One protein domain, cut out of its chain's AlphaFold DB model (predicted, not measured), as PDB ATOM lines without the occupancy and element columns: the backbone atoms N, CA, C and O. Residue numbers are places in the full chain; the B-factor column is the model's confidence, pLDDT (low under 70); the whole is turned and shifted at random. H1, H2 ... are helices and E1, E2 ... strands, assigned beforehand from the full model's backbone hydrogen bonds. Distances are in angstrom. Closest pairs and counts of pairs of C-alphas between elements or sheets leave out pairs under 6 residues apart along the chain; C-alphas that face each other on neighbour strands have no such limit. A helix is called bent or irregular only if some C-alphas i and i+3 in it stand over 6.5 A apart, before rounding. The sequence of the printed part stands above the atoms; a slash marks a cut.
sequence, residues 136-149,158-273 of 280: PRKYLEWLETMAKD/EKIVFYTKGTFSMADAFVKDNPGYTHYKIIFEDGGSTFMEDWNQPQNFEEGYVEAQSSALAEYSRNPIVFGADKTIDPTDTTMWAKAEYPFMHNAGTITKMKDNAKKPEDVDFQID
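This is residues 136 to 149 and 158 to 273 of the 280 residues of an uncharacterized protein of Trematosphaeria pertusa (UniProt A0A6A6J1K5). A small twisted sheet of four strands, E1 to E4, has helix H2 packed over one face at its E1 and E2 part, while H1, H5 and H6 form a separate group of helices, side by side with H5 between the other two; H5 and H6 graze the sheet and H1 stays away from it. The short helices H3 and H4 lie along the stretch that leads from H2 to H5, and H4 sits away from the sheet. The printed part has 130 residues with six named helices and four named strands, in the order H1, E1, H2, H3, H4, H5, E2, H6, E3, E4. The sheet runs E1, E2, E3, E4 and is mixed, and the class is mixed, helices and strands. The whole is compact and rounded, with a radius of gyration of the C-alphas of 13.8 A and spans of 35 by 35 by 28 A.

H1, residues 136 to 145, touches H5, residues 207 to 220, closest at the C-alphas of Pro 136 and Ala 212, 4.1 A apart; they run the same way at a steep tilt of 44 degrees. E1, residues 160 to 163, is an edge strand, parallel to E2, residues 225 to 227, at 18 degrees, with N 162 and O 225 at 2.8 A. H2, residues 168 to 177, is on the sheet at a height over the sheet of 9.3 A, over E1 and E2, and on the local plane runs along the strands at 19 degrees to E1; the arrangement is two layers, a helix on one face of a sheet, with H2 on one face of the sheet E1, E2, E3, E4. H3, residues 184 to 188, only grazes the sheet and is near H2. H4, residues 195 to 198, is close to but not clearly touching H3, with the C-alphas of Lys 185 and Phe 195 closest at 7.3 A. H5 touches H6, residues 240 to 251, closest at the C-alphas of Ser 215 and Ala 244, 5.0 A apart, the same way at a shallow tilt of 27 degrees. H5 and H6 each only graze the sheet. E2 is parallel to E3, residues 255 to 258, at 44 degrees, with N 226 and O 256 at 2.9 A. E3 and E4, residues 268 to 272, are an antiparallel hairpin at 151 degrees, with N 272 and O 255 at 2.8 A. Two strand-helix-strand units, parallel neighbour strands with helices between, are E1, H2 to H5, E2 and E2, H6, E3; the second has a right-handed crossover. Every O i to N i+4 pair is within hydrogen-bond range in H1, H2, H3 and H5; in H6 2 of 8 are, and 2 of 9 O i to N i+3 pairs, while H4 is too short for an i+4 pair.

H1 begins at C-alpha 136, (70.162, 65.614, 162.516), and is 14.4 A long. E1 is 10.2 A and H2 14.2 A long. H5, the longest helix, is 20.2 A; it is neither bent nor irregular, but only just: C-alphas 207 and 210 are 6.1 A apart. H6 is 18.1 A and irregular, with C-alphas 248 and 251 at 7.7 A. E4, 11.0 A, ends at C-alpha 272, (50.784, 66.952, 174.824).

The two farthest C-alphas, of Gln 203 and Glu 266, are 38.6 A apart. Residues 150 to 157 are cut out, and C-alphas 149 and 158 are 13.8 A apart across the cut. The link from E2 to H6, residues 228 to 239, is long. Mean pLDDT of the printed part is 79.6; residue 136, residues 145 to 149 and residues 189 to 209 are under 70.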
ATOM      1  N   PRO A 136      70.735  64.818 161.427       69.06
ATOM      2  CA  PRO A 136      70.162  65.614 162.516       69.06
ATOM      3  C   PRO A 136      71.149  65.854 163.665       69.06
ATOM      4  O   PRO A 136      71.142  66.917 164.284       69.06
ATOM      5  N   ARG A 137      72.086  64.931 163.910       74.31
ATOM      6  CA  ARG A 137      73.095  65.097 164.964       74.31
ATOM      7  C   ARG A 137      73.989  66.317 164.735       74.31
ATOM      8  O   ARG A 137      74.340  66.992 165.696       74.31
ATOM      9  N   LYS A 138      74.331  66.627 163.480       71.31
ATOM     10  CA  LYS A 138      75.169  67.794 163.155       71.31
ATOM     11  C   LYS A 138      74.445  69.104 163.460       71.31
ATOM     12  O   LYS A 138      75.050  70.026 164.002       71.31
ATOM     13  N   TYR A 139      73.148  69.178 163.161       75.06
ATOM     14  CA  TYR A 139      72.330  70.329 163.540       75.06
ATOM     15  C   TYR A 139      72.151  70.430 165.049       75.06
ATOM     16  O   TYR A 139      72.200  71.540 165.568       75.06
ATOM     17  N   LEU A 140      72.012  69.309 165.764       78.00
ATOM     18  CA  LEU A 140      71.948  69.347 167.221       78.00
ATOM     19  C   LEU A 140      73.263  69.865 167.814       78.00
ATOM     20  O   LEU A 140      73.245  70.764 168.646       78.00
ATOM     21  N   GLU A 141      74.409  69.347 167.369       74.50
ATOM     22  CA  GLU A 141      75.724  69.834 167.801       74.50
ATOM     23  C   GLU A 141      75.878  71.339 167.527       74.50
ATOM     24  O   GLU A 141      76.358  72.077 168.390       74.50
ATOM     25  N   TRP A 142      75.405  71.818 166.372       76.00
ATOM     26  CA  TRP A 142      75.376  73.244 166.046       76.00
ATOM     27  C   TRP A 142      74.444  74.051 166.968       76.00
ATOM     28  O   TRP A 142      74.877  75.069 167.507       76.00
ATOM     29  N   LEU A 143      73.213  73.590 167.219       78.62
ATOM     30  CA  LEU A 143      72.266  74.214 168.158       78.62
ATOM     31  C   LEU A 143      72.841  74.303 169.578       78.62
ATOM     32  O   LEU A 143      72.642  75.287 170.293       78.62
ATOM     33  N   GLU A 144      73.598  73.286 169.977       77.19
ATOM     34  CA  GLU A 144      74.174  73.197 171.311       77.19
ATOM     35  C   GLU A 144      75.380  74.106 171.527       77.19
ATOM     36  O   GLU A 144      75.587  74.596 172.641       77.19
ATOM     37  N   THR A 145      76.170  74.340 170.478       66.44
ATOM     38  CA  THR A 145      77.501  74.953 170.605       66.44
ATOM     39  C   THR A 145      77.657  76.292 169.894       66.44
ATOM     40  O   THR A 145      78.489  77.100 170.309       66.44
ATOM     41  N   MET A 146      76.888  76.545 168.834       62.94
ATOM     42  CA  MET A 146      77.103  77.676 167.927       62.94
ATOM     43  C   MET A 146      75.866  78.534 167.690       62.94
ATOM     44  O   MET A 146      76.026  79.715 167.387       62.94
ATOM     45  N   ALA A 147      74.661  77.971 167.792       67.50
ATOM     46  CA  ALA A 147      73.455  78.698 167.435       67.50
ATOM     47  C   ALA A 147      73.196  79.867 168.391       67.50
ATOM     48  O   ALA A 147      73.175  79.720 169.619       67.50
ATOM     49  N   LYS A 148      73.010  81.041 167.789       67.94
ATOM     50  CA  LYS A 148      72.772  82.301 168.476       67.94
ATOM     51  C   LYS A 148      71.600  83.039 167.840       67.94
ATOM     52  O   LYS A 148      71.360  82.864 166.649       67.94
ATOM     53  N   ASP A 149      70.891  83.825 168.639       67.44
ATOM     54  CA  ASP A 149      69.907  84.794 168.157       67.44
ATOM     55  C   ASP A 149      70.589  86.011 167.502       67.44
ATOM     56  O   ASP A 149      71.821  86.088 167.413       67.44
ATOM     57  N   GLU A 158      63.917  76.614 176.080       92.06
ATOM     58  CA  GLU A 158      62.602  76.830 176.700       92.06
ATOM     59  C   GLU A 158      61.704  77.793 175.922       92.06
ATOM     60  O   GLU A 158      60.569  78.072 176.318       92.06
ATOM     61  N   LYS A 159      62.233  78.367 174.844       93.56
ATOM     62  CA  LYS A 159      61.600  79.451 174.103       93.56
ATOM     63  C   LYS A 159      61.395  79.115 172.631       93.56
ATOM     64  O   LYS A 159      61.213  80.009 171.808       93.56
ATOM     65  N   ILE A 160      61.375  77.827 172.310       95.44
ATOM     66  CA  ILE A 160      61.168  77.335 170.951       95.44
ATOM     67  C   ILE A 160      59.674  77.122 170.697       95.44
ATOM     68  O   ILE A 160      58.973  76.466 171.475       95.44
ATOM     69  N   VAL A 161      59.206  77.685 169.585       96.25
ATOM     70  CA  VAL A 161      57.840  77.580 169.080       96.25
ATOM     71  C   VAL A 161      57.837  76.749 167.795       96.25
ATOM     72  O   VAL A 161      58.483  77.101 166.808       96.25
ATOM     73  N   PHE A 162      57.070  75.665 167.806       94.88
ATOM     74  CA  PHE A 162      56.760  74.825 166.652       94.88
ATOM     75  C   PHE A 162      55.396  75.197 166.068       94.88
ATOM     76  O   PHE A 162      54.540  75.792 166.732       94.88
ATOM     77  N   TYR A 163      55.166  74.837 164.811       91.69
ATOM     78  CA  TYR A 163      53.888  75.059 164.147       91.69
ATOM     79  C   TYR A 163      53.639  73.995 163.083       91.69
ATOM     80  O   TYR A 163      54.556  73.572 162.386       91.69
ATOM     81  N   THR A 164      52.382  73.595 162.923       87.06
ATOM     82  CA  THR A 164      51.977  72.670 161.864       87.06
ATOM     83  C   THR A 164      51.438  73.425 160.641       87.06
ATOM     84  O   THR A 164      51.452  74.663 160.554       87.06
ATOM     85  N   LYS A 165      50.996  72.673 159.627       75.50
ATOM     86  CA  LYS A 165      50.545  73.228 158.350       75.50
ATOM     87  C   LYS A 165      49.394  74.218 158.553       75.50
ATOM     88  O   LYS A 165      48.337  73.870 159.064       75.50
ATOM     89  N   GLY A 166      49.585  75.445 158.068       77.12
ATOM     90  CA  GLY A 166      48.569  76.500 158.111       77.12
ATOM     91  C   GLY A 166      48.598  77.376 159.365       77.12
ATOM     92  O   GLY A 166      47.871  78.366 159.401       77.12
ATOM     93  N   THR A 167      49.457  77.090 160.352       87.88
ATOM     94  CA  THR A 167      49.556  77.895 161.585       87.88
ATOM     95  C   THR A 167      50.837  78.721 161.698       87.88
ATOM     96  O   THR A 167      51.079  79.324 162.742       87.88
ATOM     97  N   PHE A 168      51.634  78.813 160.626       88.75
ATOM     98  CA  PHE A 168      52.840  79.655 160.579       88.75
ATOM     99  C   PHE A 168      52.549  81.106 160.986       88.75
ATOM    100  O   PHE A 168      53.208  81.640 161.868       88.75
ATOM    101  N   SER A 169      51.520  81.734 160.405       87.88
ATOM    102  CA  SER A 169      51.193  83.136 160.697       87.88
ATOM    103  C   SER A 169      50.807  83.373 162.159       87.88
ATOM    104  O   SER A 169      50.990  84.476 162.662       87.88
ATOM    105  N   MET A 170      50.265  82.356 162.837       93.31
ATOM    106  CA  MET A 170      49.933  82.430 164.262       93.31
ATOM    107  C   MET A 170      51.204  82.368 165.112       93.31
ATOM    108  O   MET A 170      51.387  83.203 165.992       93.31
ATOM    109  N   ALA A 171      52.103  81.426 164.810       93.19
ATOM    110  CA  ALA A 171      53.379  81.288 165.507       93.19
ATOM    111  C   ALA A 171      54.299  82.503 165.293       93.19
ATOM    112  O   ALA A 171      54.890  82.992 166.251       93.19
ATOM    113  N   ASP A 172      54.374  83.026 164.068       91.44
ATOM    114  CA  ASP A 172      55.156  84.222 163.726       91.44
ATOM    115  C   ASP A 172      54.623  85.472 164.443       91.44
ATOM    116  O   ASP A 172      55.392  86.232 165.030       91.44
ATOM    117  N   ALA A 173      53.298  85.660 164.486       92.56
ATOM    118  CA  ALA A 173      52.692  86.740 165.264       92.56
ATOM    119  C   ALA A 173      52.952  86.582 166.771       92.56
ATOM    120  O   ALA A 173      53.298  87.553 167.440       92.56
ATOM    121  N   PHE A 174      52.840  85.361 167.301       95.88
ATOM    122  CA  PHE A 174      53.117  85.078 168.706       95.88
ATOM    123  C   PHE A 174      54.561  85.413 169.082       95.88
ATOM    124  O   PHE A 174      54.784  86.073 170.094       95.88
ATOM    125  N   VAL A 175      55.538  84.991 168.276       93.94
ATOM    126  CA  VAL A 175      56.958  85.277 168.514       93.94
ATOM    127  C   VAL A 175      57.231  86.782 168.478       93.94
ATOM    128  O   VAL A 175      57.895  87.298 169.375       93.94
ATOM    129  N   LYS A 176      56.651  87.510 167.517       91.44
ATOM    130  CA  LYS A 176      56.765  88.978 167.438       91.44
ATOM    131  C   LYS A 176      56.229  89.690 168.679       91.44
ATOM    132  O   LYS A 176      56.827  90.663 169.130       91.44
ATOM    133  N   ASP A 177      55.127  89.196 169.235       94.19
ATOM    134  CA  ASP A 177      54.489  89.784 170.414       94.19
ATOM    135  C   ASP A 177      55.142  89.340 171.742       94.19
ATOM    136  O   ASP A 177      54.891  89.953 172.782       94.19
ATOM    137  N   ASN A 178      55.985  88.299 171.732       94.19
ATOM    138  CA  ASN A 178      56.580  87.704 172.931       94.19
ATOM    139  C   ASN A 178      58.113  87.621 172.817       94.19
ATOM    140  O   ASN A 178      58.648  86.568 172.455       94.19
ATOM    141  N   PRO A 179      58.836  88.698 173.192       89.06
ATOM    142  CA  PRO A 179      60.292  88.746 173.122       89.06
ATOM    143  C   PRO A 179      60.967  87.560 173.817       89.06
ATOM    144  O   PRO A 179      60.581  87.143 174.914       89.06
ATOM    145  N   GLY A 180      62.002  87.034 173.166       86.94
ATOM    146  CA  GLY A 180      62.771  85.882 173.625       86.94
ATOM    147  C   GLY A 180      62.226  84.533 173.164       86.94
ATOM    148  O   GLY A 180      62.955  83.558 173.295       86.94
ATOM    149  N   TYR A 181      61.003  84.456 172.622       92.56
ATOM    150  CA  TYR A 181      60.559  83.290 171.853       92.56
ATOM    151  C   TYR A 181      61.143  83.307 170.443       92.56
ATOM    152  O   TYR A 181      61.405  84.360 169.876       92.56
ATOM    153  N   THR A 182      61.350  82.124 169.878       91.38
ATOM    154  CA  THR A 182      61.829  81.946 168.510       91.38
ATOM    155  C   THR A 182      61.160  80.733 167.875       91.38
ATOM    156  O   THR A 182      60.613  79.874 168.567       91.38
ATOM    157  N   HIS A 183      61.192  80.646 166.553       90.88
ATOM    158  CA  HIS A 183      60.709  79.485 165.813       90.88
ATOM    159  C   HIS A 183      61.669  79.143 164.684       90.88
ATOM    160  O   HIS A 183      62.471  79.980 164.268       90.88
ATOM    161  N   TYR A 184      61.506  77.946 164.122       83.62
ATOM    162  CA  TYR A 184      62.335  77.387 163.054       83.62
ATOM    163  C   TYR A 184      62.835  78.416 162.024       83.62
ATOM    164  O   TYR A 184      64.033  78.503 161.771       83.62
ATOM    165  N   LYS A 185      61.929  79.237 161.470       77.06
ATOM    166  CA  LYS A 185      62.262  80.215 160.427       77.06
ATOM    167  C   LYS A 185      63.337  81.225 160.871       77.06
ATOM    168  O   LYS A 185      64.289  81.448 160.145       77.06
ATOM    169  N   ILE A 186      63.236  81.768 162.084       79.00
ATOM    170  CA  ILE A 186      64.221  82.720 162.625       79.00
ATOM    171  C   ILE A 186      65.558  82.006 162.865       79.00
ATOM    172  O   ILE A 186      66.622  82.545 162.585       79.00
ATOM    173  N   ILE A 187      65.508  80.757 163.342       79.06
ATOM    174  CA  ILE A 187      66.699  79.964 163.673       79.06
ATOM    175  C   ILE A 187      67.499  79.582 162.420       79.06
ATOM    176  O   ILE A 187      68.730  79.631 162.433       79.06
ATOM    177  N   PHE A 188      66.819  79.160 161.351       72.94
ATOM    178  CA  PHE A 188      67.465  78.563 160.181       72.94
ATOM    179  C   PHE A 188      67.414  79.433 158.915       72.94
ATOM    180  O   PHE A 188      68.313  79.299 158.082       72.94
ATOM    181  N   GLU A 189      66.430  80.323 158.736       65.19
ATOM    182  CA  GLU A 189      66.310  81.140 157.514       65.19
ATOM    183  C   GLU A 189      66.964  82.508 157.596       65.19
ATOM    184  O   GLU A 189      67.677  82.874 156.663       65.19
ATOM    185  N   ASP A 190      66.786  83.246 158.695       53.19
ATOM    186  CA  ASP A 190      67.422  84.565 158.847       53.19
ATOM    187  C   ASP A 190      68.960  84.433 158.996       53.19
ATOM    188  O   ASP A 190      69.713  85.378 158.764       53.19
ATOM    189  N   GLY A 191      69.448  83.203 159.229       44.88
ATOM    190  CA  GLY A 191      70.845  82.773 159.080       44.88
ATOM    191  C   GLY A 191      71.276  82.349 157.658       44.88
ATOM    192  O   GLY A 191      72.399  81.870 157.488       44.88
ATOM    193  N   GLY A 192      70.424  82.502 156.634       39.34
ATOM    194  CA  GLY A 192      70.765  82.327 155.212       39.34
ATOM    195  C   GLY A 192      70.272  81.051 154.503       39.34
ATOM    196  O   GLY A 192      70.940  80.618 153.556       39.34
ATOM    197  N   SER A 193      69.144  80.446 154.902       44.31
ATOM    198  CA  SER A 193      68.514  79.323 154.165       44.31
ATOM    199  C   SER A 193      67.049  79.598 153.780       44.31
ATOM    200  O   SER A 193      66.340  80.311 154.472       44.31
ATOM    201  N   THR A 194      66.596  79.098 152.630       45.31
ATOM    202  CA  THR A 194      65.327  79.456 151.956       45.31
ATOM    203  C   THR A 194      64.196  78.446 152.219       45.31
ATOM    204  O   THR A 194      63.678  77.837 151.295       45.31
ATOM    205  N   PHE A 195      63.787  78.222 153.466       45.97
ATOM    206  CA  PHE A 195      62.810  77.170 153.815       45.97
ATOM    207  C   PHE A 195      61.336  77.472 153.417       45.97
ATOM    208  O   PHE A 195      60.589  76.552 153.085       45.97
ATOM    209  N   MET A 196      60.894  78.733 153.359       42.12
ATOM    210  CA  MET A 196      59.485  79.118 153.164       42.12
ATOM    211  C   MET A 196      59.035  79.074 151.700       42.12
ATOM    212  O   MET A 196      57.849  78.853 151.428       42.12
ATOM    213  N   GLU A 197      59.956  79.280 150.756       42.66
ATOM    214  CA  GLU A 197      59.682  79.067 149.329       42.66
ATOM    215  C   GLU A 197      59.588  77.565 149.013       42.66
ATOM    216  O   GLU A 197      58.722  77.159 148.232       42.66
ATOM    217  N   ASP A 198      60.370  76.739 149.715       42.06
ATOM    218  CA  ASP A 198      60.473  75.297 149.480       42.06
ATOM    219  C   ASP A 198      59.377  74.485 150.199       42.06
ATOM    220  O   ASP A 198      58.835  73.547 149.617       42.06
ATOM    221  N   TRP A 199      58.911  74.894 151.388       42.03
ATOM    222  CA  TRP A 199      57.799  74.244 152.114       42.03
ATOM    223  C   TRP A 199      56.473  74.217 151.328       42.03
ATOM    224  O   TRP A 199      55.636  73.330 151.516       42.03
ATOM    225  N   ASN A 200      56.269  75.182 150.426       41.16
ATOM    226  CA  ASN A 200      55.089  75.257 149.557       41.16
ATOM    227  C   ASN A 200      55.296  74.594 148.180       41.16
ATOM    228  O   ASN A 200      54.334  74.493 147.412       41.16
ATOM    229  N   GLN A 201      56.509  74.124 147.862       42.47
ATOM    230  CA  GLN A 201      56.858  73.489 146.589       42.47
ATOM    231  C   GLN A 201      57.431  72.075 146.807       42.47
ATOM    232  O   GLN A 201      58.644  71.885 146.806       42.47
ATOM    233  N   PRO A 202      56.573  71.040 146.909       41.69
ATOM    234  CA  PRO A 202      56.984  69.664 147.228       41.69
ATOM    235  C   PRO A 202      57.929  69.003 146.206       41.69
ATOM    236  O   PRO A 202      58.349  67.873 146.416       41.69
ATOM    237  N   GLN A 203      58.245  69.659 145.083       34.50
ATOM    238  CA  GLN A 203      59.023  69.077 143.981       34.50
ATOM    239  C   GLN A 203      60.509  69.474 143.980       34.50
ATOM    240  O   GLN A 203      61.270  68.892 143.213       34.50
ATOM    241  N   ASN A 204      60.925  70.394 144.860       37.94
ATOM    242  CA  ASN A 204      62.332  70.773 145.073       37.94
ATOM    243  C   ASN A 204      62.893  70.261 146.414       37.94
ATOM    244  O   ASN A 204      63.997  70.625 146.809       37.94
ATOM    245  N   PHE A 205      62.130  69.427 147.125       49.62
ATOM    246  CA  PHE A 205      62.503  68.893 148.429       49.62
ATOM    247  C   PHE A 205      63.685  67.920 148.310       49.62
ATOM    248  O   PHE A 205      63.523  66.769 147.903       49.62
ATOM    249  N   GLU A 206      64.860  68.320 148.783       52.00
ATOM    250  CA  GLU A 206      65.755  67.349 149.415       52.00
ATOM    251  C   GLU A 206      65.186  67.047 150.815       52.00
ATOM    252  O   GLU A 206      65.628  67.612 151.808       52.00
ATOM    253  N   GLU A 207      64.153  66.193 150.911       55.62
ATOM    254  CA  GLU A 207      63.399  65.905 152.158       55.62
ATOM    255  C   GLU A 207      64.278  65.700 153.405       55.62
ATOM    256  O   GLU A 207      63.899  66.105 154.504       55.62
ATOM    257  N   GLY A 208      65.493  65.181 153.227       62.66
ATOM    258  CA  GLY A 208      66.418  64.893 154.316       62.66
ATOM    259  C   GLY A 208      66.948  66.098 155.107       62.66
ATOM    260  O   GLY A 208      67.207  65.926 156.296       62.66
ATOM    261  N   TYR A 209      67.134  67.295 154.527       69.69
ATOM    262  CA  TYR A 209      67.746  68.409 155.286       69.69
ATOM    263  C   TYR A 209      66.750  69.073 156.242       69.69
ATOM    264  O   TYR A 209      67.075  69.310 157.406       69.69
ATOM    265  N   VAL A 210      65.526  69.329 155.773       71.88
ATOM    266  CA  VAL A 210      64.469  69.937 156.593       71.88
ATOM    267  C   VAL A 210      64.083  68.999 157.724       71.88
ATOM    268  O   VAL A 210      63.939  69.436 158.867       71.88
ATOM    269  N   GLU A 211      63.953  67.709 157.416       75.25
ATOM    270  CA  GLU A 211      63.693  66.668 158.404       75.25
ATOM    271  C   GLU A 211      64.813  66.635 159.451       75.25
ATOM    272  O   GLU A 211      64.533  66.731 160.645       75.25
ATOM    273  N   ALA A 212      66.081  66.650 159.027       74.19
ATOM    274  CA  ALA A 212      67.220  66.673 159.940       74.19
ATOM    275  C   ALA A 212      67.248  67.918 160.848       74.19
ATOM    276  O   ALA A 212      67.506  67.797 162.047       74.19
ATOM    277  N   GLN A 213      66.965  69.107 160.307       80.00
ATOM    278  CA  GLN A 213      66.861  70.346 161.088       80.00
ATOM    279  C   GLN A 213      65.708  70.293 162.090       80.00
ATOM    280  O   GLN A 213      65.876  70.691 163.244       80.00
ATOM    281  N   SER A 214      64.555  69.784 161.660       85.12
ATOM    282  CA  SER A 214      63.342  69.706 162.476       85.12
ATOM    283  C   SER A 214      63.523  68.722 163.631       85.12
ATOM    284  O   SER A 214      63.247  69.063 164.780       85.12
ATOM    285  N   SER A 215      64.101  67.548 163.365       84.88
ATOM    286  CA  SER A 215      64.443  66.546 164.381       84.88
ATOM    287  C   SER A 215      65.491  67.034 165.371       84.88
ATOM    288  O   SER A 215      65.347  66.832 166.576       84.88
ATOM    289  N   ALA A 216      66.525  67.729 164.894       84.75
ATOM    290  CA  ALA A 216      67.524  68.332 165.766       84.75
ATOM    291  C   ALA A 216      66.930  69.413 166.676       84.75
ATOM    292  O   ALA A 216      67.229  69.439 167.868       84.75
ATOM    293  N   LEU A 217      66.081  70.290 166.129       90.00
ATOM    294  CA  LEU A 217      65.420  71.344 166.898       90.00
ATOM    295  C   LEU A 217      64.451  70.759 167.934       90.00
ATOM    296  O   LEU A 217      64.396  71.248 169.062       90.00
ATOM    297  N   ALA A 218      63.718  69.706 167.572       91.12
ATOM    298  CA  ALA A 218      62.812  69.006 168.472       91.12
ATOM    299  C   ALA A 218      63.543  68.372 169.659       91.12
ATOM    300  O   ALA A 218      63.139  68.597 170.801       91.12
ATOM    301  N   GLU A 219      64.649  67.667 169.417       88.69
ATOM    302  CA  GLU A 219      65.464  67.097 170.496       88.69
ATOM    303  C   GLU A 219      66.120  68.178 171.367       88.69
ATOM    304  O   GLU A 219      66.207  68.043 172.588       88.69
ATOM    305  N   TYR A 220      66.591  69.260 170.745       89.06
ATOM    306  CA  TYR A 220      67.202  70.385 171.446       89.06
ATOM    307  C   TYR A 220      66.211  71.081 172.389       89.06
ATOM    308  O   TYR A 220      66.595  71.578 173.448       89.06
ATOM    309  N   SER A 221      64.935  71.133 172.006       92.44
ATOM    310  CA  SER A 221      63.922  71.909 172.711       92.44
ATOM    311  C   SER A 221      63.599  71.398 174.117       92.44
ATOM    312  O   SER A 221      63.685  70.209 174.430       92.44
ATOM    313  N   ARG A 222      63.200  72.328 174.989       92.69
ATOM    314  CA  ARG A 222      62.687  72.042 176.333       92.69
ATOM    315  C   ARG A 222      61.389  72.805 176.535       92.69
ATOM    316  O   ARG A 222      61.277  73.958 176.169       92.69
ATOM    317  N   ASN A 223      60.395  72.147 177.103       94.06
ATOM    318  CA  ASN A 223      59.024  72.607 177.279       94.06
ATOM    319  C   ASN A 223      58.474  73.425 176.086       94.06
ATOM    320  O   ASN A 223      58.037  74.564 176.288       94.06
ATOM    321  N   PRO A 224      58.553  72.903 174.845       95.94
ATOM    322  CA  PRO A 224      58.261  73.691 173.661       95.94
ATOM    323  C   PRO A 224      56.785  74.062 173.572       95.94
ATOM    324  O   PRO A 224      55.895  73.352 174.055       95.94
ATOM    325  N   ILE A 225      56.532  75.168 172.882       96.38
ATOM    326  CA  ILE A 225      55.189  75.600 172.514       96.38
ATOM    327  C   ILE A 225      54.897  75.146 171.084       96.38
ATOM    328  O   ILE A 225      55.773  75.218 170.228       96.38
ATOM    329  N   VAL A 226      53.669  74.716 170.796       95.81
ATOM    330  CA  VAL A 226      53.255  74.322 169.446       95.81
ATOM    331  C   VAL A 226      51.915  74.938 169.041       95.81
ATOM    332  O   VAL A 226      50.969  75.003 169.830       95.81
ATOM    333  N   PHE A 227      51.818  75.372 167.784       94.62
ATOM    334  CA  PHE A 227      50.574  75.770 167.120       94.62
ATOM    335  C   PHE A 227      50.115  74.693 166.131       94.62
ATOM    336  O   PHE A 227      50.931  74.008 165.528       94.62
ATOM    337  N   GLY A 228      48.800  74.541 165.966       87.50
ATOM    338  CA  GLY A 228      48.209  73.589 165.016       87.50
ATOM    339  C   GLY A 228      48.416  72.086 165.274       87.50
ATOM    340  O   GLY A 228      47.978  71.294 164.446       87.50
ATOM    341  N   ALA A 229      49.068  71.667 166.364       86.19
ATOM    342  CA  ALA A 229      49.185  70.245 166.704       86.19
ATOM    343  C   ALA A 229      47.891  69.670 167.301       86.19
ATOM    344  O   ALA A 229      47.258  70.291 168.159       86.19
ATOM    345  N   ASP A 230      47.543  68.455 166.885       82.38
ATOM    346  CA  ASP A 230      46.449  67.689 167.470       82.38
ATOM    347  C   ASP A 230      46.868  67.017 168.783       82.38
ATOM    348  O   ASP A 230      48.043  66.746 169.037       82.38
ATOM    349  N   LYS A 231      45.880  66.713 169.633       76.69
ATOM    350  CA  LYS A 231      46.109  66.021 170.914       76.69
ATOM    351  C   LYS A 231      46.660  64.607 170.734       76.69
ATOM    352  O   LYS A 231      47.372  64.103 171.597       76.69
ATOM    353  N   THR A 232      46.288  63.960 169.640       76.88
ATOM    354  CA  THR A 232      46.730  62.617 169.279       76.88
ATOM    355  C   THR A 232      47.321  62.670 167.889       76.88
ATOM    356  O   THR A 232      46.670  63.179 166.980       76.88
ATOM    357  N   ILE A 233      48.515  62.113 167.724       78.19
ATOM    358  CA  ILE A 233      49.150  62.015 166.414       78.19
ATOM    359  C   ILE A 233      48.634  60.766 165.714       78.19
ATOM    360  O   ILE A 233      48.742  59.655 166.241       78.19
ATOM    361  N   ASP A 234      48.046  60.965 164.539       76.50
ATOM    362  CA  ASP A 234      47.626  59.878 163.665       76.50
ATOM    363  C   ASP A 234      48.881  59.165 163.120       76.50
ATOM    364  O   ASP A 234      49.764  59.827 162.576       76.50
ATOM    365  N   PRO A 235      48.998  57.828 163.224       70.69
ATOM    366  CA  PRO A 235      50.118  57.080 162.643       70.69
ATOM    367  C   PRO A 235      50.282  57.254 161.125       70.69
ATOM    368  O   PRO A 235      51.331  56.924 160.576       70.69
ATOM    369  N   THR A 236      49.235  57.711 160.438       73.56
ATOM    370  CA  THR A 236      49.233  58.018 159.004       73.56
ATOM    371  C   THR A 236      49.540  59.484 158.702       73.56
ATOM    372  O   THR A 236      49.642  59.847 157.529       73.56
ATOM    373  N   ASP A 237      49.712  60.321 159.729       74.50
ATOM    374  CA  ASP A 237      50.088  61.718 159.572       74.50
ATOM    375  C   ASP A 237      51.494  61.815 158.966       74.50
ATOM    376  O   ASP A 237      52.490  61.330 159.506       74.50
ATOM    377  N   THR A 238      51.566  62.444 157.794       75.31
ATOM    378  CA  THR A 238      52.812  62.640 157.059       75.31
ATOM    379  C   THR A 238      53.402  64.036 157.218       75.31
ATOM    380  O   THR A 238      54.295  64.394 156.448       75.31
ATOM    381  N   THR A 239      52.886  64.849 158.140       80.75
ATOM    382  CA  THR A 239      53.421  66.180 158.438       80.75
ATOM    383  C   THR A 239      54.818  66.098 159.055       80.75
ATOM    384  O   THR A 239      55.195  65.093 159.656       80.75
ATOM    385  N   MET A 240      55.587  67.187 158.934       80.38
ATOM    386  CA  MET A 240      56.884  67.327 159.612       80.38
ATOM    387  C   MET A 240      56.742  67.152 161.130       80.38
ATOM    388  O   MET A 240      57.577  66.508 161.755       80.38
ATOM    389  N   TRP A 241      55.631  67.641 161.693       86.75
ATOM    390  CA  TRP A 241      55.290  67.454 163.099       86.75
ATOM    391  C   TRP A 241      55.269  65.975 163.491       86.75
ATOM    392  O   TRP A 241      55.979  65.567 164.407       86.75
ATOM    393  N   ALA A 242      54.503  65.156 162.768       84.44
ATOM    394  CA  ALA A 242      54.355  63.739 163.074       84.44
ATOM    395  C   ALA A 242      55.594  62.899 162.732       84.44
ATOM    396  O   ALA A 242      55.891  61.939 163.441       84.44
ATOM    397  N   LYS A 243      56.316  63.244 161.660       80.38
ATOM    398  CA  LYS A 243      57.463  62.462 161.172       80.38
ATOM    399  C   LYS A 243      58.791  62.839 161.822       80.38
ATOM    400  O   LYS A 243      59.563  61.953 162.173       80.38
ATOM    401  N   ALA A 244      59.059  64.132 161.963       80.31
ATOM    402  CA  ALA A 244      60.395  64.653 162.226       80.31
ATOM    403  C   ALA A 244      60.513  65.376 163.566       80.31
ATOM    404  O   ALA A 244      61.592  65.380 164.143       80.31
ATOM    405  N   GLU A 245      59.444  65.994 164.069       89.88
ATOM    406  CA  GLU A 245      59.519  66.820 165.277       89.88
ATOM    407  C   GLU A 245      59.069  66.035 166.506       89.88
ATOM    408  O   GLU A 245      59.890  65.679 167.348       89.88
ATOM    409  N   TYR A 246      57.780  65.697 166.597       89.75
ATOM    410  CA  TYR A 246      57.216  65.058 167.781       89.75
ATOM    411  C   TYR A 246      57.962  63.793 168.208       89.75
ATOM    412  O   TYR A 246      58.273  63.703 169.395       89.75
ATOM    413  N   PRO A 247      58.322  62.847 167.312       87.12
ATOM    414  CA  PRO A 247      59.060  61.649 167.709       87.12
ATOM    415  C   PRO A 247      60.375  61.948 168.454       87.12
ATOM    416  O   PRO A 247      60.757  61.212 169.361       87.12
ATOM    417  N   PHE A 248      61.040  63.060 168.137       87.56
ATOM    418  CA  PHE A 248      62.303  63.466 168.756       87.56
ATOM    419  C   PHE A 248      62.108  64.287 170.043       87.56
ATOM    420  O   PHE A 248      63.060  64.551 170.766       87.56
ATOM    421  N   MET A 249      60.873  64.610 170.435       89.81
ATOM    422  CA  MET A 249      60.587  65.368 171.661       89.81
ATOM    423  C   MET A 249      60.571  64.519 172.940       89.81
ATOM    424  O   MET A 249      60.091  64.976 173.973       89.81
ATOM    425  N   HIS A 250      61.105  63.297 172.925       83.75
ATOM    426  CA  HIS A 250      61.078  62.383 174.076       83.75
ATOM    427  C   HIS A 250      61.742  62.947 175.350       83.75
ATOM    428  O   HIS A 250      61.371  62.579 176.463       83.75
ATOM    429  N   ASN A 251      62.686  63.883 175.198       82.94
ATOM    430  CA  ASN A 251      63.324  64.607 176.300       82.94
ATOM    431  C   ASN A 251      62.751  66.019 176.518       82.94
ATOM    432  O   ASN A 251      63.202  66.730 177.414       82.94
ATOM    433  N   ALA A 252      61.759  66.454 175.746       86.38
ATOM    434  CA  ALA A 252      61.328  67.846 175.733       86.38
ATOM    435  C   ALA A 252      60.622  68.292 177.025       86.38
ATOM    436  O   ALA A 252      60.456  69.483 177.234       86.38
ATOM    437  N   GLY A 253      60.226  67.399 177.935       89.25
ATOM    438  CA  GLY A 253      59.473  67.790 179.133       89.25
ATOM    439  C   GLY A 253      57.990  67.977 178.815       89.25
ATOM    440  O   GLY A 253      57.333  67.013 178.464       89.25
ATOM    441  N   THR A 254      57.425  69.174 178.965       91.38
ATOM    442  CA  THR A 254      55.998  69.427 178.673       91.38
ATOM    443  C   THR A 254      55.815  70.118 177.327       91.38
ATOM    444  O   THR A 254      56.170  71.286 177.184       91.38
ATOM    445  N   ILE A 255      55.202  69.444 176.354       94.75
ATOM    446  CA  ILE A 255      54.844  70.059 175.070       94.75
ATOM    447  C   ILE A 255      53.509  70.795 175.249       94.75
ATOM    448  O   ILE A 255      52.506  70.197 175.640       94.75
ATOM    449  N   THR A 256      53.477  72.101 174.982       96.12
ATOM    450  CA  THR A 256      52.303  72.950 175.243       96.12
ATOM    451  C   THR A 256      51.635  73.381 173.941       96.12
ATOM    452  O   THR A 256      52.203  74.162 173.178       96.12
ATOM    453  N   LYS A 257      50.407  72.916 173.687       95.75
ATOM    454  CA  LYS A 257      49.594  73.376 172.555       95.75
ATOM    455  C   LYS A 257      48.902  74.688 172.910       95.75
ATOM    456  O   LYS A 257      48.188  74.784 173.911       95.75
ATOM    457  N   MET A 258      49.067  75.683 172.046       97.25
ATOM    458  CA  MET A 258      48.413  76.986 172.188       97.25
ATOM    459  C   MET A 258      47.049  77.015 171.515       97.25
ATOM    460  O   MET A 258      46.819  76.331 170.510       97.25
ATOM    461  N   LYS A 259      46.173  77.882 172.025       95.19
ATOM    462  CA  LYS A 259      44.956  78.291 171.315       95.19
ATOM    463  C   LYS A 259      45.323  78.974 169.997       95.19
ATOM    464  O   LYS A 259      46.320  79.685 169.920       95.19
ATOM    465  N   ASP A 260      44.473  78.846 168.985       90.94
ATOM    466  CA  ASP A 260      44.725  79.435 167.657       90.94
ATOM    467  C   ASP A 260      44.800  80.972 167.675       90.94
ATOM    468  O   ASP A 260      45.397  81.591 166.798       90.94
ATOM    469  N   ASN A 261      44.206  81.605 168.689       92.88
ATOM    470  CA  ASN A 261      44.253  83.047 168.919       92.88
ATOM    471  C   ASN A 261      45.150  83.447 170.104       92.88
ATOM    472  O   ASN A 261      44.980  84.547 170.639       92.88
ATOM    473  N   ALA A 262      46.050  82.560 170.541       95.19
ATOM    474  CA  ALA A 262      46.973  82.827 171.634       95.19
ATOM    475  C   ALA A 262      47.845  84.050 171.341       95.19
ATOM    476  O   ALA A 262      48.422  84.177 170.263       95.19
ATOM    477  N   LYS A 263      47.957  84.937 172.331       94.38
ATOM    478  CA  LYS A 263      48.845  86.108 172.292       94.38
ATOM    479  C   LYS A 263      49.923  86.055 173.362       94.38
ATOM    480  O   LYS A 263      50.863  86.838 173.297       94.38
ATOM    481  N   LYS A 264      49.774  85.176 174.352       95.00
ATOM    482  CA  LYS A 264      50.697  85.039 175.477       95.00
ATOM    483  C   LYS A 264      50.963  83.573 175.823       95.00
ATOM    484  O   LYS A 264      50.118  82.730 175.518       95.00
ATOM    485  N   PRO A 265      52.085  83.243 176.488       94.31
ATOM    486  CA  PRO A 265      52.429  81.863 176.836       94.31
ATOM    487  C   PRO A 265      51.395  81.161 177.724       94.31
ATOM    488  O   PRO A 265      51.290  79.940 177.700       94.31
ATOM    489  N   GLU A 266      50.606  81.915 178.490       95.25
ATOM    490  CA  GLU A 266      49.515  81.380 179.305       95.25
ATOM    491  C   GLU A 266      48.238  81.018 178.518       95.25
ATOM    492  O   GLU A 266      47.343  80.383 179.080       95.25
ATOM    493  N   ASP A 267      48.134  81.364 177.227       95.81
ATOM    494  CA  ASP A 267      46.977  81.058 176.363       95.81
ATOM    495  C   ASP A 267      46.983  79.600 175.863       95.81
ATOM    496  O   ASP A 267      46.828  79.299 174.674       95.81
ATOM    497  N   VAL A 268      47.147  78.680 176.806       95.56
ATOM    498  CA  VAL A 268      47.246  77.239 176.579       95.56
ATOM    499  C   VAL A 268      45.878  76.653 176.247       95.56
ATOM    500  O   VAL A 268      44.869  76.995 176.875       95.56
ATOM    501  N   ASP A 269      45.852  75.762 175.260       94.56
ATOM    502  CA  ASP A 269      44.704  74.910 174.955       94.56
ATOM    503  C   ASP A 269      44.804  73.602 175.755       94.56
ATOM    504  O   ASP A 269      44.018  73.354 176.670       94.56
ATOM    505  N   PHE A 270      45.851  72.814 175.500       93.44
ATOM    506  CA  PHE A 270      46.162  71.597 176.251       93.44
ATOM    507  C   PHE A 270      47.661  71.275 176.227       93.44
ATOM    508  O   PHE A 270      48.441  71.874 175.490       93.44
ATOM    509  N   GLN A 271      48.069  70.315 177.053       93.81
ATOM    510  CA  GLN A 271      49.419  69.753 177.047       93.81
ATOM    511  C   GLN A 271      49.427  68.432 176.276       93.81
ATOM    512  O   GLN A 271      48.451  67.677 176.325       93.81
ATOM    513  N   ILE A 272      50.516  68.185 175.557       89.56
ATOM    514  CA  ILE A 272      50.784  66.952 174.824       89.56
ATOM    515  C   ILE A 272      51.870  66.200 175.593       89.56
ATOM    516  O   ILE A 272      52.913  66.768 175.927       89.56
ATOM    517  N   ASP A 273      51.614  64.926 175.881       87.62
ATOM    518  CA  ASP A 273      52.617  64.056 176.486       87.62
ATOM    519  C   ASP A 273      53.729  63.779 175.460       87.62
ATOM    520  O   ASP A 273      53.418  63.438 174.317       87.62
TER     521      ASP A 273